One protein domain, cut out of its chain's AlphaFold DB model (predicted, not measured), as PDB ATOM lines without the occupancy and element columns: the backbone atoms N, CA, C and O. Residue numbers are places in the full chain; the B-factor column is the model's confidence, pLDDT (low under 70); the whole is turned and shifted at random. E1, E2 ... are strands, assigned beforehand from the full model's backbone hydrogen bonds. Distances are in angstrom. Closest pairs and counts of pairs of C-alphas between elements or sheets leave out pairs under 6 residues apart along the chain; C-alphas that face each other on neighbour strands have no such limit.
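AT A GLANCE: This is residues 412 to 610 of the 1393 residues of the protein "POT family protein" of Trichuris trichiura (UniProt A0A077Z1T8). Four strongly twisted sheets of four strands each follow one another along the longest axis as two lobes, E1 to E8 in one and E9 to E16 in the other. The lobes pack through E4 E1 E7 E8 and E12 E9 E15 E16; E11 E10 E13 E14 covers the other face of the latter, and E3 E2 E5 E6 lies at the opposite end. This is a stack of sheets, three or more face to face in turn. The printed part has 199 residues, no named helix and sixteen strands, E1 to E16 in order along the chain: all strand, with two mixed and two antiparallel sheets. It is compact, with a radius of gyration of the C-alphas of 17.7 A and spans of 51 by 41 by 28 A.

HOW THE PARTS SIT: The sheet that holds the first printed residue runs E4, residues 443 to 448, E1, residues 412 to 418, E7, residues 480 to 486, and E8, residues 494 to 500. E4 and E1 are antiparallel, with N 414 and O 445 2.8 A apart, within hydrogen-bond range. E1 and E7 are parallel, with N 415 and O 482 2.9 A apart. The next sheet, antiparallel, runs E3, residues 431 to 436, E2, residues 423 to 428, E5, residues 452 to 458, and E6, residues 469 to 471. N 425 of E2 and O 456 of E5 are 2.8 A apart. The closest C-alphas of E1 and E3, Asn 418 and Leu 436, are 6.7 A apart. The third sheet runs E12, residues 550 to 553, E9, residues 509 to 515, E15, residues 592 to 597, and E16, residues 603 to 609. E9 and E15 are parallel, with N 512 and O 593 2.8 A apart. It is face to face with the first sheet, strands at 36 degrees; Thr 495 and Val 514 are the closest C-alphas of E8 and E9, at 7.3 A. The last sheet, antiparallel, runs E11, residues 534 to 540, E10, residues 526 to 531, E13, residues 562 to 570, and E14, residues 577 to 586. The hairpin E13 and E14 has N 565 and O 583 2.8 A apart. This sheet is face to face with the third, strands at 33 degrees.

IN THESE COORDINATES: E1 begins at C-alpha 412 (152.477, 248.528, 378.332). E13 is 26.2 A long and E14 26.8 A. E16 ends at C-alpha 609 (161.693, 257.043, 371.786).

THE WHOLE: The C-alphas of Leu 431 and Lys 575, the two farthest apart, are 54.2 A apart. The printed part has no cut and no long link. The mean pLDDT of the printed part is 76.2; 50 residues are under 70, among them 460 to 475.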
ATOM      1  N   LYS A 412     151.897 247.188 378.179       83.94
ATOM      2  CA  LYS A 412     152.477 248.528 378.332       83.94
ATOM      3  C   LYS A 412     153.990 248.449 378.153       83.94
ATOM      4  O   LYS A 412     154.627 247.510 378.623       83.94
ATOM      5  N   GLN A 413     154.574 249.463 377.521       86.29
ATOM      6  CA  GLN A 413     156.025 249.571 377.406       86.29
ATOM      7  C   GLN A 413     156.625 250.098 378.723       86.29
ATOM      8  O   GLN A 413     156.275 251.188 379.180       86.29
ATOM      9  N   LEU A 414     157.551 249.351 379.319       85.83
ATOM     10  CA  LEU A 414     158.335 249.738 380.491       85.83
ATOM     11  C   LEU A 414     159.796 249.943 380.073       85.83
ATOM     12  O   LEU A 414     160.433 249.042 379.535       85.83
ATOM     13  N   LEU A 415     160.338 251.132 380.324       87.65
ATOM     14  CA  LEU A 415     161.731 251.464 380.039       87.65
ATOM     15  C   LEU A 415     162.460 251.727 381.359       87.65
ATOM     16  O   LEU A 415     162.169 252.712 382.030       87.65
ATOM     17  N   MET A 416     163.386 250.851 381.738       86.14
ATOM     18  CA  MET A 416     164.112 250.926 383.009       86.14
ATOM     19  C   MET A 416     165.530 251.458 382.803       86.14
ATOM     20  O   MET A 416     166.219 251.038 381.876       86.14
ATOM     21  N   TYR A 417     165.971 252.368 383.668       86.06
ATOM     22  CA  TYR A 417     167.298 252.981 383.640       86.06
ATOM     23  C   TYR A 417     167.989 252.819 384.996       86.06
ATOM     24  O   TYR A 417     167.489 253.308 386.016       86.06
ATOM     25  N   ASN A 418     169.126 252.118 385.007       83.13
ATOM     26  CA  ASN A 418     169.884 251.838 386.222       83.13
ATOM     27  C   ASN A 418     170.986 252.876 386.433       83.13
ATOM     28  O   ASN A 418     172.054 252.770 385.835       83.13
ATOM     29  N   GLN A 419     170.761 253.863 387.299       79.58
ATOM     30  CA  GLN A 419     171.857 254.733 387.735       79.58
ATOM     31  C   GLN A 419     172.629 254.167 388.929       79.58
ATOM     32  O   GLN A 419     173.669 254.723 389.273       79.58
ATOM     33  N   ASN A 420     172.142 253.080 389.534       76.15
ATOM     34  CA  ASN A 420     172.766 252.484 390.702       76.15
ATOM     35  C   ASN A 420     174.120 251.843 390.343       76.15
ATOM     36  O   ASN A 420     174.310 251.303 389.249       76.15
ATOM     37  N   GLU A 421     175.060 251.866 391.285       76.17
ATOM     38  CA  GLU A 421     176.351 251.162 391.190       76.17
ATOM     39  C   GLU A 421     176.198 249.628 391.199       76.17
ATOM     40  O   GLU A 421     177.136 248.904 390.873       76.17
ATOM     41  N   CYS A 422     175.000 249.150 391.535       78.39
ATOM     42  CA  CYS A 422     174.594 247.754 391.567       78.39
ATOM     43  C   CYS A 422     173.892 247.287 390.296       78.39
ATOM     44  O   CYS A 422     173.027 247.985 389.769       78.39
ATOM     45  N   SER A 423     174.178 246.058 389.853       82.84
ATOM     46  CA  SER A 423     173.345 245.399 388.838       82.84
ATOM     47  C   SER A 423     172.052 244.919 389.491       82.84
ATOM     48  O   SER A 423     172.068 244.517 390.652       82.84
ATOM     49  N   MET A 424     170.934 244.954 388.771       79.77
ATOM     50  CA  MET A 424     169.625 244.551 389.293       79.77
ATOM     51  C   MET A 424     169.082 243.361 388.505       79.77
ATOM     52  O   MET A 424     168.871 243.464 387.302       79.77
ATOM     53  N   GLU A 425     168.807 242.239 389.158       84.13
ATOM     54  CA  GLU A 425     168.082 241.126 388.542       84.13
ATOM     55  C   GLU A 425     166.585 241.432 388.517       84.13
ATOM     56  O   GLU A 425     165.991 241.774 389.540       84.13
ATOM     57  N   LEU A 426     165.980 241.320 387.338       82.77
ATOM     58  CA  LEU A 426     164.573 241.587 387.074       82.77
ATOM     59  C   LEU A 426     163.758 240.304 387.219       82.77
ATOM     60  O   LEU A 426     164.068 239.286 386.605       82.77
ATOM     61  N   MET A 427     162.666 240.380 387.973       82.98
ATOM     62  CA  MET A 427     161.700 239.303 388.158       82.98
ATOM     63  C   MET A 427     160.320 239.742 387.667       82.98
ATOM     64  O   MET A 427     159.698 240.625 388.266       82.98
ATOM     65  N   ILE A 428     159.806 239.095 386.624       82.00
ATOM     66  CA  ILE A 428     158.442 239.306 386.122       82.00
ATOM     67  C   ILE A 428     157.569 238.170 386.651       82.00
ATOM     68  O   ILE A 428     157.871 236.996 386.451       82.00
ATOM     69  N   ASN A 429     156.521 238.504 387.407       82.22
ATOM     70  CA  ASN A 429     155.651 237.537 388.092       82.22
ATOM     71  C   ASN A 429     156.408 236.516 388.971       82.22
ATOM     72  O   ASN A 429     155.910 235.427 389.240       82.22
ATOM     73  N   GLY A 430     157.600 236.882 389.457       77.22
ATOM     74  CA  GLY A 430     158.455 236.019 390.279       77.22
ATOM     75  C   GLY A 430     159.425 235.123 389.500       77.22
ATOM     76  O   GLY A 430     160.166 234.385 390.138       77.22
ATOM     77  N   LEU A 431     159.459 235.198 388.166       81.31
ATOM     78  CA  LEU A 431     160.430 234.491 387.327       81.31
ATOM     79  C   LEU A 431     161.569 235.436 386.905       81.31
ATOM     80  O   LEU A 431     161.278 236.548 386.458       81.31
ATOM     81  N   PRO A 432     162.847 235.025 387.000       79.41
ATOM     82  CA  PRO A 432     163.972 235.833 386.536       79.41
ATOM     83  C   PRO A 432     163.876 236.056 385.020       79.41
ATOM     84  O   PRO A 432     163.720 235.112 384.249       79.41
ATOM     85  N   SER A 433     163.915 237.319 384.595       76.69
ATOM     86  CA  SER A 433     163.700 237.742 383.199       76.69
ATOM     87  C   SER A 433     164.886 238.501 382.595       76.69
ATOM     88  O   SER A 433     164.856 238.831 381.412       76.69
ATOM     89  N   GLY A 434     165.933 238.780 383.376       79.90
ATOM     90  CA  GLY A 434     167.156 239.429 382.901       79.90
ATOM     91  C   GLY A 434     167.886 240.204 383.994       79.90
ATOM     92  O   GLY A 434     167.401 240.313 385.119       79.90
ATOM     93  N   ILE A 435     169.048 240.760 383.653       80.77
ATOM     94  CA  ILE A 435     169.846 241.615 384.539       80.77
ATOM     95  C   ILE A 435     169.928 243.011 383.918       80.77
ATOM     96  O   ILE A 435     170.321 243.174 382.767       80.77
ATOM     97  N   LEU A 436     169.551 244.015 384.699       78.76
ATOM     98  CA  LEU A 436     169.754 245.429 384.431       78.76
ATOM     99  C   LEU A 436     171.157 245.790 384.945       78.76
ATOM    100  O   LEU A 436     171.362 245.951 386.148       78.76
ATOM    101  N   GLU A 437     172.142 245.846 384.057       81.46
ATOM    102  CA  GLU A 437     173.535 246.088 384.449       81.46
ATOM    103  C   GLU A 437     173.715 247.417 385.211       81.46
ATOM    104  O   GLU A 437     173.007 248.404 384.979       81.46
ATOM    105  N   ALA A 438     174.654 247.431 386.162       74.29
ATOM    106  CA  ALA A 438     175.029 248.619 386.926       74.29
ATOM    107  C   ALA A 438     175.494 249.739 385.996       74.29
ATOM    108  O   ALA A 438     176.389 249.527 385.178       74.29
ATOM    109  N   ARG A 439     174.932 250.944 386.152       71.08
ATOM    110  CA  ARG A 439     175.287 252.123 385.338       71.08
ATOM    111  C   ARG A 439     175.211 251.887 383.818       71.08
ATOM    112  O   ARG A 439     175.845 252.609 383.048       71.08
ATOM    113  N   ALA A 440     174.462 250.877 383.385       62.02
ATOM    114  CA  ALA A 440     174.266 250.573 381.979       62.02
ATOM    115  C   ALA A 440     173.060 251.330 381.411       62.02
ATOM    116  O   ALA A 440     172.283 251.959 382.131       62.02
ATOM    117  N   GLY A 441     172.936 251.293 380.082       66.65
ATOM    118  CA  GLY A 441     171.880 251.975 379.338       66.65
ATOM    119  C   GLY A 441     170.457 251.541 379.712       66.65
ATOM    120  O   GLY A 441     170.204 250.743 380.612       66.65
ATOM    121  N   THR A 442     169.481 252.093 379.002       77.16
ATOM    122  CA  THR A 442     168.075 251.751 379.216       77.16
ATOM    123  C   THR A 442     167.753 250.333 378.745       77.16
ATOM    124  O   THR A 442     168.204 249.897 377.690       77.16
ATOM    125  N   THR A 443     166.913 249.625 379.498       81.68
ATOM    126  CA  THR A 443     166.343 248.334 379.091       81.68
ATOM    127  C   THR A 443     164.852 248.496 378.838       81.68
ATOM    128  O   THR A 443     164.119 248.984 379.698       81.68
ATOM    129  N   LYS A 444     164.406 248.107 377.641       83.66
ATOM    130  CA  LYS A 444     162.998 248.129 377.230       83.66
ATOM    131  C   LYS A 444     162.374 246.754 377.464       83.66
ATOM    132  O   LYS A 444     162.916 245.756 377.003       83.66
ATOM    133  N   LEU A 445     161.213 246.730 378.108       82.37
ATOM    134  CA  LEU A 445     160.381 245.550 378.329       82.37
ATOM    135  C   LEU A 445     158.948 245.881 377.908       82.37
ATOM    136  O   LEU A 445     158.429 246.929 378.285       82.37
ATOM    137  N   ASP A 446     158.298 244.991 377.170       81.69
ATOM    138  CA  ASP A 446     156.852 245.063 376.962       81.69
ATOM    139  C   ASP A 446     156.212 244.097 377.965       81.69
ATOM    140  O   ASP A 446     156.466 242.895 377.925       81.69
ATOM    141  N   ILE A 447     155.456 244.639 378.919       80.86
ATOM    142  CA  ILE A 447     154.867 243.882 380.032       80.86
ATOM    143  C   ILE A 447     153.354 243.840 379.893       80.86
ATOM    144  O   ILE A 447     152.750 244.823 379.453       80.86
ATOM    145  N   SER A 448     152.724 242.741 380.301       81.45
ATOM    146  CA  SER A 448     151.269 242.713 380.384       81.45
ATOM    147  C   SER A 448     150.793 243.687 381.453       81.45
ATOM    148  O   SER A 448     151.438 243.876 382.487       81.45
ATOM    149  N   CYS A 449     149.635 244.307 381.238       76.50
ATOM    150  CA  CYS A 449     149.068 245.261 382.192       76.50
ATOM    151  C   CYS A 449     148.790 244.645 383.578       76.50
ATOM    152  O   CYS A 449     148.585 245.386 384.541       76.50
ATOM    153  N   SER A 450     148.745 243.312 383.668       77.03
ATOM    154  CA  SER A 450     148.567 242.522 384.889       77.03
ATOM    155  C   SER A 450     149.882 242.068 385.539       77.03
ATOM    156  O   SER A 450     149.854 241.612 386.687       77.03
ATOM    157  N   ASP A 451     151.019 242.189 384.845       79.07
ATOM    158  CA  ASP A 451     152.301 241.671 385.314       79.07
ATOM    159  C   ASP A 451     152.849 242.484 386.490       79.07
ATOM    160  O   ASP A 451     152.779 243.717 386.543       79.07
ATOM    161  N   LYS A 452     153.442 241.774 387.455       77.13
ATOM    162  CA  LYS A 452     154.147 242.368 388.596       77.13
ATOM    163  C   LYS A 452     155.644 242.302 388.346       77.13
ATOM    164  O   LYS A 452     156.208 241.209 388.301       77.13
ATOM    165  N   VAL A 453     156.289 243.463 388.266       77.14
ATOM    166  CA  VAL A 453     157.743 243.559 388.095       77.14
ATOM    167  C   VAL A 453     158.393 243.848 389.446       77.14
ATOM    168  O   VAL A 453     158.011 244.787 390.150       77.14
ATOM    169  N   LYS A 454     159.365 243.012 389.817       79.09
ATOM    170  CA  LYS A 454     160.246 243.178 390.978       79.09
ATOM    171  C   LYS A 454     161.697 243.174 390.516       79.09
ATOM    172  O   LYS A 454     162.004 242.631 389.461       79.09
ATOM    173  N   TRP A 455     162.589 243.717 391.330       78.99
ATOM    174  CA  TRP A 455     164.024 243.582 391.124       78.99
ATOM    175  C   TRP A 455     164.763 243.447 392.446       78.99
ATOM    176  O   TRP A 455     164.260 243.864 393.494       78.99
ATOM    177  N   GLN A 456     165.952 242.861 392.378       76.05
ATOM    178  CA  GLN A 456     166.864 242.732 393.507       76.05
ATOM    179  C   GLN A 456     168.305 243.012 393.066       76.05
ATOM    180  O   GLN A 456     168.671 242.653 391.945       76.05
ATOM    181  N   PRO A 457     169.127 243.656 393.906       74.89
ATOM    182  CA  PRO A 457     170.528 243.892 393.588       74.89
ATOM    183  C   PRO A 457     171.313 242.578 393.542       74.89
ATOM    184  O   PRO A 457     171.146 241.708 394.395       74.89
ATOM    185  N   VAL A 458     172.205 242.463 392.563       77.19
ATOM    186  CA  VAL A 458     173.128 241.341 392.369       77.19
ATOM    187  C   VAL A 458     174.547 241.899 392.273       77.19
ATOM    188  O   VAL A 458     174.769 242.934 391.645       77.19
ATOM    189  N   ASN A 459     175.510 241.212 392.892       70.31
ATOM    190  CA  ASN A 459     176.923 241.612 392.963       70.31
ATOM    191  C   ASN A 459     177.181 242.952 393.684       70.31
ATOM    192  O   ASN A 459     177.954 243.774 393.196       70.31
ATOM    193  N   CYS A 460     176.576 243.165 394.861       68.09
ATOM    194  CA  CYS A 460     176.781 244.385 395.653       68.09
ATOM    195  C   CYS A 460     177.326 244.143 397.053       68.09
ATOM    196  O   CYS A 460     176.904 243.227 397.752       68.09
ATOM    197  N   SER A 461     178.245 245.017 397.468       64.49
ATOM    198  CA  SER A 461     178.906 244.996 398.778       64.49
ATOM    199  C   SER A 461     178.027 245.497 399.931       64.49
ATOM    200  O   SER A 461     178.446 245.435 401.085       64.49
ATOM    201  N   VAL A 462     176.815 245.987 399.647       58.43
ATOM    202  CA  VAL A 462     175.915 246.614 400.626       58.43
ATOM    203  C   VAL A 462     174.564 245.895 400.614       58.43
ATOM    204  O   VAL A 462     173.936 245.769 399.564       58.43
ATOM    205  N   ALA A 463     174.112 245.422 401.780       52.52
ATOM    206  CA  ALA A 463     172.802 244.797 401.954       52.52
ATOM    207  C   ALA A 463     171.692 245.856 401.814       52.52
ATOM    208  O   ALA A 463     171.446 246.625 402.742       52.52
ATOM    209  N   ALA A 464     171.049 245.926 400.647       52.78
ATOM    210  CA  ALA A 464     169.919 246.824 400.414       52.78
ATOM    211  C   ALA A 464     168.605 246.201 400.918       52.78
ATOM    212  O   ALA A 464     168.327 245.024 400.683       52.78
ATOM    213  N   ALA A 465     167.797 247.010 401.605       50.27
ATOM    214  CA  ALA A 465     166.480 246.650 402.120       50.27
ATOM    215  C   ALA A 465     165.395 246.685 401.017       50.27
ATOM    216  O   ALA A 465     165.381 247.603 400.205       50.27
ATOM    217  N   GLU A 466     164.514 245.674 401.036       53.04
ATOM    218  CA  GLU A 466     163.234 245.460 400.316       53.04
ATOM    219  C   GLU A 466     163.030 245.986 398.872       53.04
ATOM    220  O   GLU A 466     163.035 247.176 398.575       53.04
ATOM    221  N   SER A 467     162.680 245.048 397.977       54.14
ATOM    222  CA  SER A 467     162.367 245.252 396.554       54.14
ATOM    223  C   SER A 467     161.166 246.195 396.325       54.14
ATOM    224  O   SER A 467     160.044 245.845 396.727       54.14
ATOM    225  N   PRO A 468     161.318 247.315 395.598       54.97
ATOM    226  CA  PRO A 468     160.171 248.081 395.130       54.97
ATOM    227  C   PRO A 468     159.368 247.243 394.117       54.97
ATOM    228  O   PRO A 468     159.927 246.546 393.270       54.97
ATOM    229  N   LYS A 469     158.035 247.273 394.220       57.65
ATOM    230  CA  LYS A 469     157.113 246.621 393.275       57.65
ATOM    231  C   LYS A 469     156.603 247.665 392.290       57.65
ATOM    232  O   LYS A 469     155.968 248.629 392.713       57.65
ATOM    233  N   PHE A 470     156.797 247.444 390.994       61.40
ATOM    234  CA  PHE A 470     155.997 248.140 389.991       61.40
ATOM    235  C   PHE A 470     154.704 247.349 389.766       61.40
ATOM    236  O   PHE A 470     154.740 246.169 389.412       61.40
ATOM    237  N   ILE A 471     153.563 247.995 390.008       55.96
ATOM    238  CA  ILE A 471     152.239 247.482 389.657       55.96
ATOM    239  C   ILE A 471     151.719 248.392 388.549       55.96
ATOM    240  O   ILE A 471     151.504 249.583 388.774       55.96
ATOM    241  N   SER A 472     151.556 247.838 387.351       55.51
ATOM    242  CA  SER A 472     150.889 248.526 386.247       55.51
ATOM    243  C   SER A 472     149.471 248.937 386.685       55.51
ATOM    244  O   SER A 472     148.685 248.108 387.140       55.51
ATOM    245  N   ASN A 473     149.153 250.234 386.603       56.89
ATOM    246  CA  ASN A 473     147.814 250.762 386.889       56.89
ATOM    247  C   ASN A 473     146.779 250.230 385.876       56.89
ATOM    248  O   ASN A 473     147.098 250.024 384.709       56.89
ATOM    249  N   ALA A 474     145.512 250.110 386.294       52.24
ATOM    250  CA  ALA A 474     144.409 249.574 385.478       52.24
ATOM    251  C   ALA A 474     144.141 250.328 384.150       52.24
ATOM    252  O   ALA A 474     143.543 249.764 383.238       52.24
ATOM    253  N   ASN A 475     144.597 251.580 384.013       60.41
ATOM    254  CA  ASN A 475     144.551 252.330 382.752       60.41
ATOM    255  C   ASN A 475     145.774 251.998 381.888       60.41
ATOM    256  O   ASN A 475     146.779 252.714 381.884       60.41
ATOM    257  N   CYS A 476     145.670 250.893 381.157       71.60
ATOM    258  CA  CYS A 476     146.721 250.410 380.280       71.60
ATOM    259  C   CYS A 476     146.540 250.932 378.851       71.60
ATOM    260  O   CYS A 476     145.906 250.303 378.006       71.60
ATOM    261  N   ASP A 477     147.061 252.133 378.609       78.36
ATOM    262  CA  ASP A 477     147.087 252.741 377.281       78.36
ATOM    263  C   ASP A 477     148.333 252.255 376.514       78.36
ATOM    264  O   ASP A 477     149.448 252.620 376.902       78.36
ATOM    265  N   PRO A 478     148.186 251.477 375.422       81.57
ATOM    266  CA  PRO A 478     149.315 250.949 374.655       81.57
ATOM    267  C   PRO A 478     150.135 252.039 373.951       81.57
ATOM    268  O   PRO A 478     151.228 251.754 373.468       81.57
ATOM    269  N   ARG A 479     149.640 253.287 373.881       81.81
ATOM    270  CA  ARG A 479     150.371 254.447 373.334       81.81
ATOM    271  C   ARG A 479     151.215 255.180 374.375       81.81
ATOM    272  O   ARG A 479     151.946 256.113 374.026       81.81
ATOM    273  N   LYS A 480     151.129 254.786 375.648       83.58
ATOM    274  CA  LYS A 480     151.909 255.366 376.743       83.58
ATOM    275  C   LYS A 480     152.865 254.333 377.317       83.58
ATOM    276  O   LYS A 480     152.456 253.248 377.714       83.58
ATOM    277  N   GLY A 481     154.133 254.703 377.421       84.51
ATOM    278  CA  GLY A 481     155.127 253.932 378.157       84.51
ATOM    279  C   GLY A 481     155.397 254.536 379.531       84.51
ATOM    280  O   GLY A 481     155.045 255.687 379.793       84.51
ATOM    281  N   THR A 482     156.036 253.773 380.411       85.77
ATOM    282  CA  THR A 482     156.548 254.274 381.693       85.77
ATOM    283  C   THR A 482     158.068 254.202 381.694       85.77
ATOM    284  O   THR A 482     158.646 253.134 381.505       85.77
ATOM    285  N   PHE A 483     158.720 255.343 381.908       87.23
ATOM    286  CA  PHE A 483     160.156 255.447 382.131       87.23
ATOM    287  C   PHE A 483     160.442 255.370 383.630       87.23
ATOM    288  O   PHE A 483     159.887 256.144 384.411       87.23
ATOM    289  N   TYR A 484     161.285 254.424 384.028       85.28
ATOM    290  CA  TYR A 484     161.562 254.062 385.410       85.28
ATOM    291  C   TYR A 484     163.052 254.249 385.704       85.28
ATOM    292  O   TYR A 484     163.887 253.617 385.060       85.28
ATOM    293  N   VAL A 485     163.400 255.095 386.675       84.09
ATOM    294  CA  VAL A 485     164.796 255.363 387.065       84.09
ATOM    295  C   VAL A 485     165.064 254.804 388.455       84.09
ATOM    296  O   VAL A 485     164.327 255.112 389.394       84.09
ATOM    297  N   ILE A 486     166.125 254.005 388.577       81.92
ATOM    298  CA  ILE A 486     166.657 253.500 389.846       81.92
ATOM    299  C   ILE A 486     167.861 254.367 390.223       81.92
ATOM    300  O   ILE A 486     168.858 254.369 389.502       81.92
ATOM    301  N   TRP A 487     167.756 255.111 391.325       79.45
ATOM    302  CA  TRP A 487     168.797 256.032 391.794       79.45
ATOM    303  C   TRP A 487     169.823 255.341 392.708       79.45
ATOM    304  O   TRP A 487     169.599 254.230 393.202       79.45
ATOM    305  N   ASP A 488     170.942 256.023 392.951       70.44
ATOM    306  CA  ASP A 488     171.965 255.614 393.919       70.44
ATOM    307  C   ASP A 488     171.465 255.710 395.373       70.44
ATOM    308  O   ASP A 488     170.720 256.623 395.735       70.44
ATOM    309  N   GLY A 489     171.924 254.795 396.236       63.97
ATOM    310  CA  GLY A 489     171.712 254.861 397.687       63.97
ATOM    311  C   GLY A 489     171.398 253.520 398.358       63.97
ATOM    312  O   GLY A 489     171.017 252.553 397.705       63.97
ATOM    313  N   ILE A 490     171.542 253.491 399.692       55.81
ATOM    314  CA  ILE A 490     171.293 252.316 400.561       55.81
ATOM    315  C   ILE A 490     169.812 251.892 400.520       55.81
ATOM    316  O   ILE A 490     169.497 250.707 400.565       55.81
ATOM    317  N   ASN A 491     168.914 252.869 400.375       58.76
ATOM    318  CA  ASN A 491     167.501 252.653 400.082       58.76
ATOM    319  C   ASN A 491     167.311 252.953 398.597       58.76
ATOM    320  O   ASN A 491     167.481 254.106 398.197       58.76
ATOM    321  N   THR A 492     166.994 251.948 397.778       60.79
ATOM    322  CA  THR A 492     166.804 252.115 396.328       60.79
ATOM    323  C   THR A 492     165.648 253.078 396.060       60.79
ATOM    324  O   THR A 492     164.480 252.686 396.055       60.79
ATOM    325  N   LYS A 493     165.957 254.363 395.876       69.62
ATOM    326  CA  LYS A 493     164.975 255.385 395.517       69.62
ATOM    327  C   LYS A 493     164.621 255.232 394.045       69.62
ATOM    328  O   LYS A 493     165.475 254.922 393.215       69.62
ATOM    329  N   THR A 494     163.369 255.512 393.708       73.28
ATOM    330  CA  THR A 494     162.862 255.347 392.344       73.28
ATOM    331  C   THR A 494     162.008 256.528 391.921       73.28
ATOM    332  O   THR A 494     161.216 257.040 392.716       73.28
ATOM    333  N   THR A 495     162.115 256.921 390.655       78.39
ATOM    334  CA  THR A 495     161.245 257.939 390.050       78.39
ATOM    335  C   THR A 495     160.681 257.414 388.738       78.39
ATOM    336  O   THR A 495     161.402 256.821 387.938       78.39
ATOM    337  N   THR A 496     159.389 257.650 388.509       79.85
ATOM    338  CA  THR A 496     158.679 257.224 387.298       79.85
ATOM    339  C   THR A 496     158.107 258.408 386.539       79.85
ATOM    340  O   THR A 496     157.566 259.326 387.158       79.85
ATOM    341  N   ILE A 497     158.163 258.363 385.209       80.93
ATOM    342  CA  ILE A 497     157.487 259.315 384.320       80.93
ATOM    343  C   ILE A 497     156.775 258.541 383.211       80.93
ATOM    344  O   ILE A 497     157.379 257.695 382.559       80.93
ATOM    345  N   ASP A 498     155.499 258.844 382.973       83.92
ATOM    346  CA  ASP A 498     154.803 258.349 381.787       83.92
ATOM    347  C   ASP A 498     155.201 259.181 380.560       83.92
ATOM    348  O   ASP A 498     155.204 260.415 380.593       83.92
ATOM    349  N   TYR A 499     155.516 258.507 379.458       85.20
ATOM    350  CA  TYR A 499     155.886 259.127 378.188       85.20
ATOM    351  C   TYR A 499     154.968 258.651 377.060       85.20
ATOM    352  O   TYR A 499     154.355 257.586 377.135       85.20
ATOM    353  N   SER A 500     154.866 259.446 375.997       84.27
ATOM    354  CA  SER A 500     154.142 259.054 374.782       84.27
ATOM    355  C   SER A 500     155.084 258.297 373.850       84.27
ATOM    356  O   SER A 500     156.201 258.757 373.607       84.27
ATOM    357  N   ILE A 501     154.636 257.148 373.342       84.59
ATOM    358  CA  ILE A 501     155.395 256.329 372.383       84.59
ATOM    359  C   ILE A 501     155.401 256.973 370.990       84.59
ATOM    360  O   ILE A 501     156.319 256.739 370.204       84.59
ATOM    361  N   ASP A 502     154.406 257.814 370.694       77.11
ATOM    362  CA  ASP A 502     154.316 258.521 369.422       77.11
ATOM    363  C   ASP A 502     155.579 259.360 369.216       77.11
ATOM    364  O   ASP A 502     155.985 260.106 370.103       77.11
ATOM    365  N   GLN A 503     156.216 259.278 368.052       76.73
ATOM    366  CA  GLN A 503     157.358 260.143 367.749       76.73
ATOM    367  C   GLN A 503     156.934 261.622 367.693       76.73
ATOM    368  O   GLN A 503     155.761 261.963 367.504       76.73
ATOM    369  N   GLY A 504     157.893 262.524 367.907       66.16
ATOM    370  CA  GLY A 504     157.688 263.967 367.782       66.16
ATOM    371  C   GLY A 504     157.235 264.355 366.371       66.16
ATOM    372  O   GLY A 504     157.892 264.024 365.380       66.16
ATOM    373  N   VAL A 505     156.113 265.066 366.273       66.44
ATOM    374  CA  VAL A 505     155.641 265.652 365.010       66.44
ATOM    375  C   VAL A 505     156.506 266.879 364.691       66.44
ATOM    376  O   VAL A 505     157.054 267.504 365.598       66.44
ATOM    377  N   ASP A 506     156.667 267.222 363.411       63.45
ATOM    378  CA  ASP A 506     157.356 268.450 362.978       63.45
ATOM    379  C   ASP A 506     158.836 268.564 363.391       63.45
ATOM    380  O   ASP A 506     159.360 269.652 363.619       63.45
ATOM    381  N   SER A 507     159.557 267.437 363.417       71.36
ATOM    382  CA  SER A 507     160.997 267.388 363.739       71.36
ATOM    383  C   SER A 507     161.358 267.773 365.183       71.36
ATOM    384  O   SER A 507     162.540 267.908 365.494       71.36
ATOM    385  N   ILE A 508     160.372 267.904 366.073       78.70
ATOM    386  CA  ILE A 508     160.567 268.233 367.490       78.70
ATOM    387  C   ILE A 508     161.207 267.051 368.232       78.70
ATOM    388  O   ILE A 508     160.868 265.890 367.988       78.70
ATOM    389  N   THR A 509     162.125 267.353 369.150       85.27
ATOM    390  CA  THR A 509     162.647 266.410 370.145       85.27
ATOM    391  C   THR A 509     161.948 266.658 371.478       85.27
ATOM    392  O   THR A 509     162.052 267.757 372.017       85.27
ATOM    393  N   ARG A 510     161.241 265.663 372.026       87.19
ATOM    394  CA  ARG A 510     160.604 265.794 373.347       87.19
ATOM    395  C   ARG A 510     161.603 265.449 374.439       87.19
ATOM    396  O   ARG A 510     162.222 264.392 374.401       87.19
ATOM    397  N   VAL A 511     161.743 266.312 375.427       88.89
ATOM    398  CA  VAL A 511     162.692 266.185 376.527       88.89
ATOM    399  C   VAL A 511     161.928 266.050 377.836       88.89
ATOM    400  O   VAL A 511     161.283 266.987 378.294       88.89
ATOM    401  N   TYR A 512     161.995 264.874 378.448       89.12
ATOM    402  CA  TYR A 512     161.411 264.581 379.749       89.12
ATOM    403  C   TYR A 512     162.431 264.860 380.852       89.12
ATOM    404  O   TYR A 512     163.534 264.325 380.826       89.12
ATOM    405  N   LEU A 513     162.079 265.683 381.835       88.35
ATOM    406  CA  LEU A 513     162.945 266.009 382.965       88.35
ATOM    407  C   LEU A 513     162.641 265.099 384.158       88.35
ATOM    408  O   LEU A 513     161.548 265.142 384.723       88.35
ATOM    409  N   VAL A 514     163.611 264.288 384.570       85.71
ATOM    410  CA  VAL A 514     163.477 263.335 385.673       85.71
ATOM    411  C   VAL A 514     164.438 263.730 386.793       85.71
ATOM    412  O   VAL A 514     165.655 263.640 386.647       85.71
ATOM    413  N   PHE A 515     163.884 264.144 387.927       81.14
ATOM    414  CA  PHE A 515     164.648 264.526 389.115       81.14
ATOM    415  C   PHE A 515     164.443 263.505 390.229       81.14
ATOM    416  O   PHE A 515     163.338 262.975 390.383       81.14
ATOM    417  N   GLU A 516     165.480 263.277 391.028       77.38
ATOM    418  CA  GLU A 516     165.373 262.482 392.248       77.38
ATOM    419  C   GLU A 516     164.429 263.173 393.254       77.38
ATOM    420  O   GLU A 516     164.574 264.352 393.578       77.38
ATOM    421  N   SER A 517     163.421 262.440 393.739       64.76
ATOM    422  CA  SER A 517     162.224 262.965 394.426       64.76
ATOM    423  C   SER A 517     162.473 263.727 395.740       64.76
ATOM    424  O   SER A 517     161.535 264.295 396.291       64.76
ATOM    425  N   PHE A 518     163.701 263.715 396.264       57.76
ATOM    426  CA  PHE A 518     164.043 264.198 397.608       57.76
ATOM    427  C   PHE A 518     165.033 265.370 397.622       57.76
ATOM    428  O   PHE A 518     165.437 265.813 398.696       57.76
ATOM    429  N   VAL A 519     165.407 265.894 396.452       61.59
ATOM    430  CA  VAL A 519     166.362 267.004 396.343       61.59
ATOM    431  C   VAL A 519     165.672 268.333 396.663       61.59
ATOM    432  O   VAL A 519     164.722 268.736 395.987       61.59
ATOM    433  N   LYS A 520     166.156 269.044 397.692       62.46
ATOM    434  CA  LYS A 520     165.750 270.428 397.993       62.46
ATOM    435  C   LYS A 520     166.529 271.396 397.102       62.46
ATOM    436  O   LYS A 520     167.572 271.910 397.493       62.46
ATOM    437  N   TRP A 521     166.015 271.647 395.904       66.39
ATOM    438  CA  TRP A 521     166.527 272.700 395.026       66.39
ATOM    439  C   TRP A 521     166.237 274.091 395.626       66.39
ATOM    440  O   TRP A 521     165.197 274.280 396.258       66.39
ATOM    441  N   GLY A 522     167.141 275.063 395.446       64.31
ATOM    442  CA  GLY A 522     166.901 276.452 395.863       64.31
ATOM    443  C   GLY A 522     165.673 277.056 395.166       64.31
ATOM    444  O   GLY A 522     165.332 276.637 394.061       64.31
ATOM    445  N   GLU A 523     165.023 278.054 395.782       65.31
ATOM    446  CA  GLU A 523     163.753 278.647 395.296       65.31
ATOM    447  C   GLU A 523     163.813 279.181 393.850       65.31
ATOM    448  O   GLU A 523     162.791 279.278 393.184       65.31
ATOM    449  N   ASN A 524     165.013 279.440 393.319       69.70
ATOM    450  CA  ASN A 524     165.232 279.946 391.960       69.70
ATOM    451  C   ASN A 524     166.030 278.985 391.057       69.70
ATOM    452  O   ASN A 524     166.691 279.425 390.115       69.70
ATOM    453  N   ALA A 525     166.022 277.678 391.341       78.37
ATOM    454  CA  ALA A 525     166.757 276.715 390.525       78.37
ATOM    455  C   ALA A 525     166.168 276.604 389.101       78.37
ATOM    456  O   ALA A 525     164.991 276.278 388.928       78.37
ATOM    457  N   THR A 526     166.985 276.866 388.079       85.89
ATOM    458  CA  THR A 526     166.586 276.883 386.660       85.89
ATOM    459  C   THR A 526     167.555 276.082 385.801       85.89
ATOM    460  O   THR A 526     168.766 276.126 385.991       85.89
ATOM    461  N   LEU A 527     167.024 275.332 384.843       87.87
ATOM    462  CA  LEU A 527     167.786 274.512 383.911       87.87
ATOM    463  C   LEU A 527     167.758 275.189 382.535       87.87
ATOM    464  O   LEU A 527     166.685 275.385 381.967       87.87
ATOM    465  N   THR A 528     168.918 275.585 382.016       89.17
ATOM    466  CA  THR A 528     169.064 276.308 380.747       89.17
ATOM    467  C   THR A 528     169.715 275.431 379.680       89.17
ATOM    468  O   THR A 528     170.595 274.613 379.957       89.17
ATOM    469  N   PHE A 529     169.263 275.591 378.438       89.50
ATOM    470  CA  PHE A 529     169.706 274.829 377.273       89.50
ATOM    471  C   PHE A 529     170.366 275.767 376.268       89.50
ATOM    472  O   PHE A 529     169.747 276.748 375.861       89.50
ATOM    473  N   TRP A 530     171.584 275.453 375.834       86.03
ATOM    474  CA  TRP A 530     172.400 276.350 375.013       86.03
ATOM    475  C   TRP A 530     172.877 275.686 373.725       86.03
ATOM    476  O   TRP A 530     173.536 274.648 373.767       86.03
ATOM    477  N   ASN A 531     172.607 276.310 372.580       78.39
ATOM    478  CA  ASN A 531     173.193 275.950 371.290       78.39
ATOM    479  C   ASN A 531     174.367 276.896 371.000       78.39
ATOM    480  O   ASN A 531     174.193 277.999 370.481       78.39
ATOM    481  N   GLY A 532     175.579 276.505 371.396       77.26
ATOM    482  CA  GLY A 532     176.726 277.415 371.370       77.26
ATOM    483  C   GLY A 532     176.535 278.577 372.351       77.26
ATOM    484  O   GLY A 532     176.550 278.357 373.555       77.26
ATOM    485  N   ALA A 533     176.369 279.801 371.840       76.27
ATOM    486  CA  ALA A 533     176.161 281.011 372.648       76.27
ATOM    487  C   ALA A 533     174.684 281.439 372.758       76.27
ATOM    488  O   ALA A 533     174.385 282.436 373.408       76.27
ATOM    489  N   GLU A 534     173.766 280.723 372.107       72.67
ATOM    490  CA  GLU A 534     172.337 281.040 372.094       72.67
ATOM    491  C   GLU A 534     171.591 280.179 373.121       72.67
ATOM    492  O   GLU A 534     171.656 278.948 373.067       72.67
ATOM    493  N   GLN A 535     170.877 280.811 374.058       80.80
ATOM    494  CA  GLN A 535     170.003 280.113 375.002       80.80
ATOM    495  C   GLN A 535     168.701 279.720 374.291       80.80
ATOM    496  O   GLN A 535     167.885 280.576 373.961       80.80
ATOM    497  N   VAL A 536     168.500 278.421 374.084       76.38
ATOM    498  CA  VAL A 536     167.348 277.850 373.372       76.38
ATOM    499  C   VAL A 536     166.133 277.701 374.288       76.38
ATOM    500  O   VAL A 536     165.007 277.934 373.863       76.38
ATOM    501  N   ALA A 537     166.346 277.317 375.550       79.88
ATOM    502  CA  ALA A 537     165.271 277.135 376.524       79.88
ATOM    503  C   ALA A 537     165.758 277.380 377.960       79.88
ATOM    504  O   ALA A 537     166.945 277.239 378.256       79.88
ATOM    505  N   SER A 538     164.835 277.735 378.855       85.67
ATOM    506  CA  SER A 538     165.070 277.855 380.299       85.67
ATOM    507  C   SER A 538     163.851 277.358 381.059       85.67
ATOM    508  O   SER A 538     162.732 277.777 380.759       85.67
ATOM    509  N   VAL A 539     164.060 276.451 382.013       83.09
ATOM    510  CA  VAL A 539     162.981 275.781 382.742       83.09
ATOM    511  C   VAL A 539     163.215 275.840 384.251       83.09
ATOM    512  O   VAL A 539     164.212 275.296 384.728       83.09
ATOM    513  N   PRO A 540     162.318 276.478 385.024       81.54
ATOM    514  CA  PRO A 540     162.386 276.465 386.480       81.54
ATOM    515  C   PRO A 540     162.050 275.076 387.034       81.54
ATOM    516  O   PRO A 540     161.127 274.414 386.562       81.54
ATOM    517  N   ILE A 541     162.804 274.633 388.043       76.50
ATOM    518  CA  ILE A 541     162.664 273.294 388.638       76.50
ATOM    519  C   ILE A 541     161.517 273.255 389.666       76.50
ATOM    520  O   ILE A 541     160.843 272.234 389.822       76.50
ATOM    521  N   GLN A 542     161.258 274.368 390.360       65.31
ATOM    522  CA  GLN A 542     160.202 274.456 391.370       65.31
ATOM    523  C   GLN A 542     158.804 274.502 390.721       65.31
ATOM    524  O   GLN A 542     158.562 275.262 389.786       65.31
ATOM    525  N   GLY A 543     157.868 273.687 391.222       57.57
ATOM    526  CA  GLY A 543     156.482 273.644 390.726       57.57
ATOM    527  C   GLY A 543     156.239 272.733 389.511       57.57
ATOM    528  O   GLY A 543     155.148 272.756 388.937       57.57
ATOM    529  N   LEU A 544     157.216 271.904 389.123       59.57
ATOM    530  CA  LEU A 544     157.052 270.877 388.088       59.57
ATOM    531  C   LEU A 544     156.164 269.720 388.587       59.57
ATOM    532  O   LEU A 544     156.650 268.665 389.012       59.57
ATOM    533  N   GLU A 545     154.843 269.916 388.523       55.99
ATOM    534  CA  GLU A 545     153.834 268.853 388.643       55.99
ATOM    535  C   GLU A 545     154.171 267.678 387.708       55.99
ATOM    536  O   GLU A 545     154.804 267.865 386.666       55.99
ATOM    537  N   ALA A 546     153.728 266.458 388.038       48.78
ATOM    538  CA  ALA A 546     154.053 265.240 387.281       48.78
ATOM    539  C   ALA A 546     153.764 265.340 385.761       48.78
ATOM    540  O   ALA A 546     154.431 264.675 384.973       48.78
ATOM    541  N   GLY A 547     152.832 266.208 385.342       45.03
ATOM    542  CA  GLY A 547     152.518 266.488 383.933       45.03
ATOM    543  C   GLY A 547     153.327 267.609 383.258       45.03
ATOM    544  O   GLY A 547     153.269 267.724 382.038       45.03
ATOM    545  N   LYS A 548     154.089 268.427 384.001       53.50
ATOM    546  CA  LYS A 548     154.865 269.576 383.478       53.50
ATOM    547  C   LYS A 548     156.345 269.270 383.233       53.50
ATOM    548  O   LYS A 548     157.098 270.137 382.812       53.50
ATOM    549  N   ARG A 549     156.775 268.027 383.452       73.16
ATOM    550  CA  ARG A 549     158.165 267.564 383.288       73.16
ATOM    551  C   ARG A 549     158.557 267.284 381.829       73.16
ATOM    552  O   ARG A 549     159.366 266.396 381.583       73.16
ATOM    553  N   ARG A 550     157.978 267.993 380.857       80.76
ATOM    554  CA  ARG A 550     158.254 267.829 379.421       80.76
ATOM    555  C   ARG A 550     158.569 269.182 378.795       80.76
ATOM    556  O   ARG A 550     157.838 270.139 379.019       80.76
ATOM    557  N   ILE A 551     159.613 269.220 377.981       82.80
ATOM    558  CA  ILE A 551     160.010 270.355 377.150       82.80
ATOM    559  C   ILE A 551     160.083 269.850 375.720       82.80
ATOM    560  O   ILE A 551     160.649 268.790 375.477       82.80
ATOM    561  N   ASP A 552     159.537 270.590 374.776       79.77
ATOM    562  CA  ASP A 552     159.713 270.300 373.363       79.77
ATOM    563  C   ASP A 552     160.874 271.183 372.862       79.77
ATOM    564  O   ASP A 552     161.025 272.330 373.271       79.77
ATOM    565  N   LEU A 553     161.818 270.609 372.113       82.26
ATOM    566  CA  LEU A 553     162.996 271.327 371.619       82.26
ATOM    567  C   LEU A 553     163.143 271.121 370.118       82.26
ATOM    568  O   LEU A 553     163.080 269.997 369.607       82.26
ATOM    569  N   LYS A 554     163.391 272.220 369.407       77.21
ATOM    570  CA  LYS A 554     163.540 272.215 367.955       77.21
ATOM    571  C   LYS A 554     164.990 272.117 367.512       77.21
ATOM    572  O   LYS A 554     165.839 272.832 368.044       77.21
ATOM    573  N   PRO A 555     165.277 271.311 366.478       74.35
ATOM    574  CA  PRO A 555     166.545 271.403 365.786       74.35
ATOM    575  C   PRO A 555     166.648 272.759 365.070       74.35
ATOM    576  O   PRO A 555     165.725 273.206 364.383       74.35
ATOM    577  N   SER A 556     167.797 273.407 365.210       76.02
ATOM    578  CA  SER A 556     168.183 274.543 364.385       76.02
ATOM    579  C   SER A 556     168.412 274.087 362.940       76.02
ATOM    580  O   SER A 556     169.010 273.033 362.695       76.02
ATOM    581  N   VAL A 557     167.960 274.898 361.975       73.82
ATOM    582  CA  VAL A 557     168.256 274.706 360.539       73.82
ATOM    583  C   VAL A 557     169.762 274.792 360.296       73.82
ATOM    584  O   VAL A 557     170.306 274.026 359.498       73.82
ATOM    585  N   PHE A 558     170.435 275.690 361.018       68.58
ATOM    586  CA  PHE A 558     171.865 275.945 360.921       68.58
ATOM    587  C   PHE A 558     172.545 275.606 362.250       68.58
ATOM    588  O   PHE A 558     172.633 276.437 363.148       68.58
ATOM    589  N   GLY A 559     173.056 274.384 362.394       63.37
ATOM    590  CA  GLY A 559     173.730 273.991 363.629       63.37
ATOM    591  C   GLY A 559     173.894 272.487 363.779       63.37
ATOM    592  O   GLY A 559     173.352 271.697 363.014       63.37
ATOM    593  N   ARG A 560     174.666 272.081 364.791       66.18
ATOM    594  CA  ARG A 560     174.904 270.659 365.096       66.18
ATOM    595  C   ARG A 560     173.783 270.012 365.909       66.18
ATOM    596  O   ARG A 560     173.825 268.803 366.091       66.18
ATOM    597  N   ASN A 561     172.820 270.798 366.401       76.85
ATOM    598  CA  ASN A 561     171.709 270.317 367.227       76.85
ATOM    599  C   ASN A 561     172.172 269.550 368.478       76.85
ATOM    600  O   ASN A 561     171.523 268.612 368.928       76.85
ATOM    601  N   VAL A 562     173.303 269.981 369.045       84.22
ATOM    602  CA  VAL A 562     173.841 269.516 370.327       84.22
ATOM    603  C   VAL A 562     173.726 270.672 371.310       84.22
ATOM    604  O   VAL A 562     174.378 271.700 371.127       84.22
ATOM    605  N   LEU A 563     172.880 270.514 372.324       87.18
ATOM    606  CA  LEU A 563     172.623 271.535 373.332       87.18
ATOM    607  C   LEU A 563     173.411 271.245 374.606       87.18
ATOM    608  O   LEU A 563     173.393 270.121 375.102       87.18
ATOM    609  N   SER A 564     174.064 272.264 375.157       89.41
ATOM    610  CA  SER A 564     174.665 272.201 376.492       89.41
ATOM    611  C   SER A 564     173.597 272.482 377.545       89.41
ATOM    612  O   SER A 564     172.833 273.435 377.405       89.41
ATOM    613  N   VAL A 565     173.541 271.652 378.584       90.82
ATOM    614  CA  VAL A 565     172.564 271.745 379.673       90.82
ATOM    615  C   VAL A 565     173.260 272.291 380.915       90.82
ATOM    616  O   VAL A 565     174.240 271.712 381.387       90.82
ATOM    617  N   ILE A 566     172.765 273.411 381.435       90.45
ATOM    618  CA  ILE A 566     173.353 274.124 382.572       90.45
ATOM    619  C   ILE A 566     172.292 274.293 383.657       90.45
ATOM    620  O   ILE A 566     171.179 274.739 383.394       90.45
ATOM    621  N   LEU A 567     172.636 273.943 384.891       87.50
ATOM    622  CA  LEU A 567     171.824 274.194 386.071       87.50
ATOM    623  C   LEU A 567     172.283 275.494 386.738       87.50
ATOM    624  O   LEU A 567     173.442 275.627 387.123       87.50
ATOM    625  N   HIS A 568     171.361 276.428 386.921       86.27
ATOM    626  CA  HIS A 568     171.549 277.626 387.725       86.27
ATOM    627  C   HIS A 568     170.848 277.418 389.059       86.27
ATOM    628  O   HIS A 568     169.637 277.208 389.097       86.27
ATOM    629  N   THR A 569     171.591 277.486 390.156       79.76
ATOM    630  CA  THR A 569     171.046 277.365 391.510       79.76
ATOM    631  C   THR A 569     171.573 278.507 392.364       79.76
ATOM    632  O   THR A 569     172.738 278.880 392.254       79.76
ATOM    633  N   CYS A 570     170.723 279.102 393.196       71.27
ATOM    634  CA  CYS A 570     171.116 280.168 394.113       71.27
ATOM    635  C   CYS A 570     170.831 279.722 395.544       71.27
ATOM    636  O   CYS A 570     169.854 279.015 395.803       71.27
ATOM    637  N   ASN A 571     171.674 280.149 396.484       68.57
ATOM    638  CA  ASN A 571     171.403 279.937 397.904       68.57
ATOM    639  C   ASN A 571     170.082 280.617 398.331       68.57
ATOM    640  O   ASN A 571     169.599 281.527 397.659       68.57
ATOM    641  N   ALA A 572     169.516 280.210 399.474       59.41
ATOM    642  CA  ALA A 572     168.217 280.689 399.978       59.41
ATOM    643  C   ALA A 572     168.106 282.222 400.165       59.41
ATOM    644  O   ALA A 572     167.014 282.740 400.359       59.41
ATOM    645  N   TYR A 573     169.223 282.956 400.097       58.78
ATOM    646  CA  TYR A 573     169.282 284.416 400.215       58.78
ATOM    647  C   TYR A 573     169.539 285.137 398.879       58.78
ATOM    648  O   TYR A 573     169.699 286.357 398.877       58.78
ATOM    649  N   GLY A 574     169.650 284.413 397.756       59.10
ATOM    650  CA  GLY A 574     169.907 284.974 396.423       59.10
ATOM    651  C   GLY A 574     171.271 285.659 396.248       59.10
ATOM    652  O   GLY A 574     171.467 286.373 395.270       59.10
ATOM    653  N   LYS A 575     172.215 285.480 397.184       57.90
ATOM    654  CA  LYS A 575     173.504 286.204 397.213       57.90
ATOM    655  C   LYS A 575     174.650 285.477 396.508       57.90
ATOM    656  O   LYS A 575     175.606 286.128 396.102       57.90
ATOM    657  N   SER A 576     174.576 284.154 396.367       66.26
ATOM    658  CA  SER A 576     175.558 283.365 395.611       66.26
ATOM    659  C   SER A 576     174.831 282.386 394.700       66.26
ATOM    660  O   SER A 576     174.159 281.469 395.182       66.26
ATOM    661  N   CYS A 577     174.955 282.602 393.394       72.21
ATOM    662  CA  CYS A 577     174.415 281.717 392.372       72.21
ATOM    663  C   CYS A 577     175.555 280.936 391.724       72.21
ATOM    664  O   CYS A 577     176.576 281.514 391.354       72.21
ATOM    665  N   GLU A 578     175.367 279.633 391.590       78.79
ATOM    666  CA  GLU A 578     176.304 278.709 390.968       78.79
ATOM    667  C   GLU A 578     175.747 278.264 389.610       78.79
ATOM    668  O   GLU A 578     174.542 278.031 389.467       78.79
ATOM    669  N   GLN A 579     176.621 278.191 388.604       83.68
ATOM    670  CA  GLN A 579     176.309 277.651 387.282       83.68
ATOM    671  C   GLN A 579     177.016 276.309 387.128       83.68
ATOM    672  O   GLN A 579     178.242 276.254 387.076       83.68
ATOM    673  N   ILE A 580     176.242 275.234 387.044       84.48
ATOM    674  CA  ILE A 580     176.753 273.865 387.005       84.48
ATOM    675  C   ILE A 580     176.463 273.296 385.619       84.48
ATOM    676  O   ILE A 580     175.306 273.102 385.244       84.48
ATOM    677  N   SER A 581     177.508 273.045 384.829       87.07
ATOM    678  CA  SER A 581     177.359 272.366 383.539       87.07
ATOM    679  C   SER A 581     177.075 270.886 383.784       87.07
ATOM    680  O   SER A 581     177.927 270.169 384.300       87.07
ATOM    681  N   LEU A 582     175.867 270.442 383.441       85.78
ATOM    682  CA  LEU A 582     175.426 269.067 383.665       85.78
ATOM    683  C   LEU A 582     175.930 268.128 382.558       85.78
ATOM    684  O   LEU A 582     176.408 267.034 382.836       85.78
ATOM    685  N   GLY A 583     175.836 268.552 381.292       88.25
ATOM    686  CA  GLY A 583     176.251 267.753 380.140       88.25
ATOM    687  C   GLY A 583     175.683 268.266 378.818       88.25
ATOM    688  O   GLY A 583     175.324 269.438 378.696       88.25
ATOM    689  N   GLN A 584     175.606 267.391 377.812       90.15
ATOM    690  CA  GLN A 584     175.069 267.716 376.488       90.15
ATOM    691  C   GLN A 584     173.924 266.779 376.104       90.15
ATOM    692  O   GLN A 584     173.953 265.593 376.421       90.15
ATOM    693  N   VAL A 585     172.935 267.308 375.384       88.24
ATOM    694  CA  VAL A 585     171.845 266.540 374.776       88.24
ATOM    695  C   VAL A 585     171.839 266.771 373.267       88.24
ATOM    696  O   VAL A 585     171.857 267.910 372.801       88.24
ATOM    697  N   GLN A 586     171.832 265.690 372.491       86.97
ATOM    698  CA  GLN A 586     171.706 265.756 371.037       86.97
ATOM    699  C   GLN A 586     170.229 265.667 370.643       86.97
ATOM    700  O   GLN A 586     169.526 264.739 371.042       86.97
ATOM    701  N   LEU A 587     169.758 266.632 369.856       84.85
ATOM    702  CA  LEU A 587     168.388 266.662 369.359       84.85
ATOM    703  C   LEU A 587     168.280 265.828 368.082       84.85
ATOM    704  O   LEU A 587     168.828 266.184 367.037       84.85
ATOM    705  N   HIS A 588     167.539 264.726 368.156       83.89
ATOM    706  CA  HIS A 588     167.192 263.913 366.994       83.89
ATOM    707  C   HIS A 588     165.729 264.141 366.618       83.89
ATOM    708  O   HIS A 588     164.838 264.026 367.458       83.89
ATOM    709  N   MET A 589     165.457 264.415 365.342       84.37
ATOM    710  CA  MET A 589     164.096 264.680 364.863       84.37
ATOM    711  C   MET A 589     163.129 263.557 365.229       84.37
ATOM    712  O   MET A 589     163.386 262.393 364.917       84.37
ATOM    713  N   GLY A 590     162.022 263.908 365.881       81.41
ATOM    714  CA  GLY A 590     160.996 262.955 366.295       81.41
ATOM    715  C   GLY A 590     161.360 262.114 367.521       81.41
ATOM    716  O   GLY A 590     160.538 261.305 367.950       81.41
ATOM    717  N   SER A 591     162.552 262.289 368.101       88.43
ATOM    718  CA  SER A 591     162.968 261.530 369.282       88.43
ATOM    719  C   SER A 591     162.299 262.032 370.560       88.43
ATOM    720  O   SER A 591     161.897 263.192 370.669       88.43
ATOM    721  N   SER A 592     162.209 261.146 371.549       89.51
ATOM    722  CA  SER A 592     161.939 261.512 372.936       89.51
ATOM    723  C   SER A 592     163.124 261.099 373.798       89.51
ATOM    724  O   SER A 592     163.570 259.954 373.732       89.51
ATOM    725  N   VAL A 593     163.631 262.012 374.614       90.51
ATOM    726  CA  VAL A 593     164.806 261.834 375.472       90.51
ATOM    727  C   VAL A 593     164.413 262.153 376.910       90.51
ATOM    728  O   VAL A 593     163.677 263.103 377.145       90.51
ATOM    729  N   ALA A 594     164.891 261.383 377.879       89.62
ATOM    730  CA  ALA A 594     164.773 261.677 379.298       89.62
ATOM    731  C   ALA A 594     166.119 262.169 379.841       89.62
ATOM    732  O   ALA A 594     167.144 261.509 379.671       89.62
ATOM    733  N   LEU A 595     166.104 263.329 380.493       90.67
ATOM    734  CA  LEU A 595     167.233 263.895 381.218       90.67
ATOM    735  C   LEU A 595     167.066 263.579 382.694       90.67
ATOM    736  O   LEU A 595     166.109 264.026 383.325       90.67
ATOM    737  N   THR A 596     167.988 262.798 383.235       87.56
ATOM    738  CA  THR A 596     167.987 262.384 384.637       87.56
ATOM    739  C   THR A 596     169.014 263.196 385.412       87.56
ATOM    740  O   THR A 596     170.179 263.209 385.013       87.56
ATOM    741  N   VAL A 597     168.601 263.836 386.507       84.37
ATOM    742  CA  VAL A 597     169.481 264.613 387.397       84.37
ATOM    743  C   VAL A 597     169.342 264.088 388.831       84.37
ATOM    744  O   VAL A 597     168.252 264.164 389.406       84.37
ATOM    745  N   SER A 598     170.427 263.534 389.385       78.35
ATOM    746  CA  SER A 598     170.481 263.012 390.763       78.35
ATOM    747  C   SER A 598     170.788 264.100 391.802       78.35
ATOM    748  O   SER A 598     171.236 265.195 391.453       78.35
ATOM    749  N   ASP A 599     170.625 263.774 393.092       72.96
ATOM    750  CA  ASP A 599     171.074 264.614 394.222       72.96
ATOM    751  C   ASP A 599     172.595 264.867 394.201       72.96
ATOM    752  O   ASP A 599     173.087 265.948 394.511       72.96
ATOM    753  N   SER A 600     173.357 263.883 393.716       70.89
ATOM    754  CA  SER A 600     174.809 263.954 393.503       70.89
ATOM    755  C   SER A 600     175.221 264.717 392.235       70.89
ATOM    756  O   SER A 600     176.362 264.594 391.792       70.89
ATOM    757  N   GLN A 601     174.298 265.478 391.632       71.51
ATOM    758  CA  GLN A 601     174.490 266.252 390.399       71.51
ATOM    759  C   GLN A 601     174.933 265.409 389.188       71.51
ATOM    760  O   GLN A 601     175.486 265.937 388.222       71.51
ATOM    761  N   ARG A 602     174.674 264.092 389.191       77.57
ATOM    762  CA  ARG A 602     174.945 263.236 388.030       77.57
ATOM    763  C   ARG A 602     173.875 263.466 386.972       77.57
ATOM    764  O   ARG A 602     172.677 263.350 387.236       77.57
ATOM    765  N   PHE A 603     174.335 263.748 385.761       84.51
ATOM    766  CA  PHE A 603     173.500 263.929 384.586       84.51
ATOM    767  C   PHE A 603     173.525 262.669 383.723       84.51
ATOM    768  O   PHE A 603     174.586 262.151 383.383       84.51
ATOM    769  N   GLY A 604     172.344 262.186 383.355       83.98
ATOM    770  CA  GLY A 604     172.172 261.076 382.424       83.98
ATOM    771  C   GLY A 604     171.205 261.454 381.314       83.98
ATOM    772  O   GLY A 604     170.246 262.193 381.539       83.98
ATOM    773  N   VAL A 605     171.462 260.937 380.115       87.85
ATOM    774  CA  VAL A 605     170.620 261.137 378.935       87.85
ATOM    775  C   VAL A 605     170.178 259.769 378.445       87.85
ATOM    776  O   VAL A 605     171.000 258.961 378.023       87.85
ATOM    777  N   ALA A 606     168.877 259.510 378.500       86.69
ATOM    778  CA  ALA A 606     168.284 258.247 378.090       86.69
ATOM    779  C   ALA A 606     167.343 258.471 376.904       86.69
ATOM    780  O   ALA A 606     166.388 259.238 376.999       86.69
ATOM    781  N   THR A 607     167.568 257.801 375.774       87.16
ATOM    782  CA  THR A 607     166.610 257.835 374.661       87.16
ATOM    783  C   THR A 607     165.398 256.975 375.010       87.16
ATOM    784  O   THR A 607     165.520 255.772 375.230       87.16
ATOM    785  N   VAL A 608     164.227 257.605 375.059       87.00
ATOM    786  CA  VAL A 608     162.948 256.973 375.404       87.00
ATOM    787  C   VAL A 608     162.209 256.507 374.152       87.00
ATOM    788  O   VAL A 608     161.701 255.390 374.094       87.00
ATOM    789  N   VAL A 609     162.203 257.357 373.123       87.24
ATOM    790  CA  VAL A 609     161.693 257.043 371.786       87.24
ATOM    791  C   VAL A 609     162.780 257.426 370.782       87.24
ATOM    792  O   VAL A 609     163.241 258.572 370.812       87.24
ATOM    793  N   PRO A 610     163.231 256.510 369.906       86.65
ATOM    794  CA  PRO A 610     164.251 256.830 368.915       86.65
ATOM    795  C   PRO A 610     163.742 257.893 367.934       86.65
ATOM    796  O   PRO A 610     162.546 257.970 367.651       86.65
TER     797      PRO A 610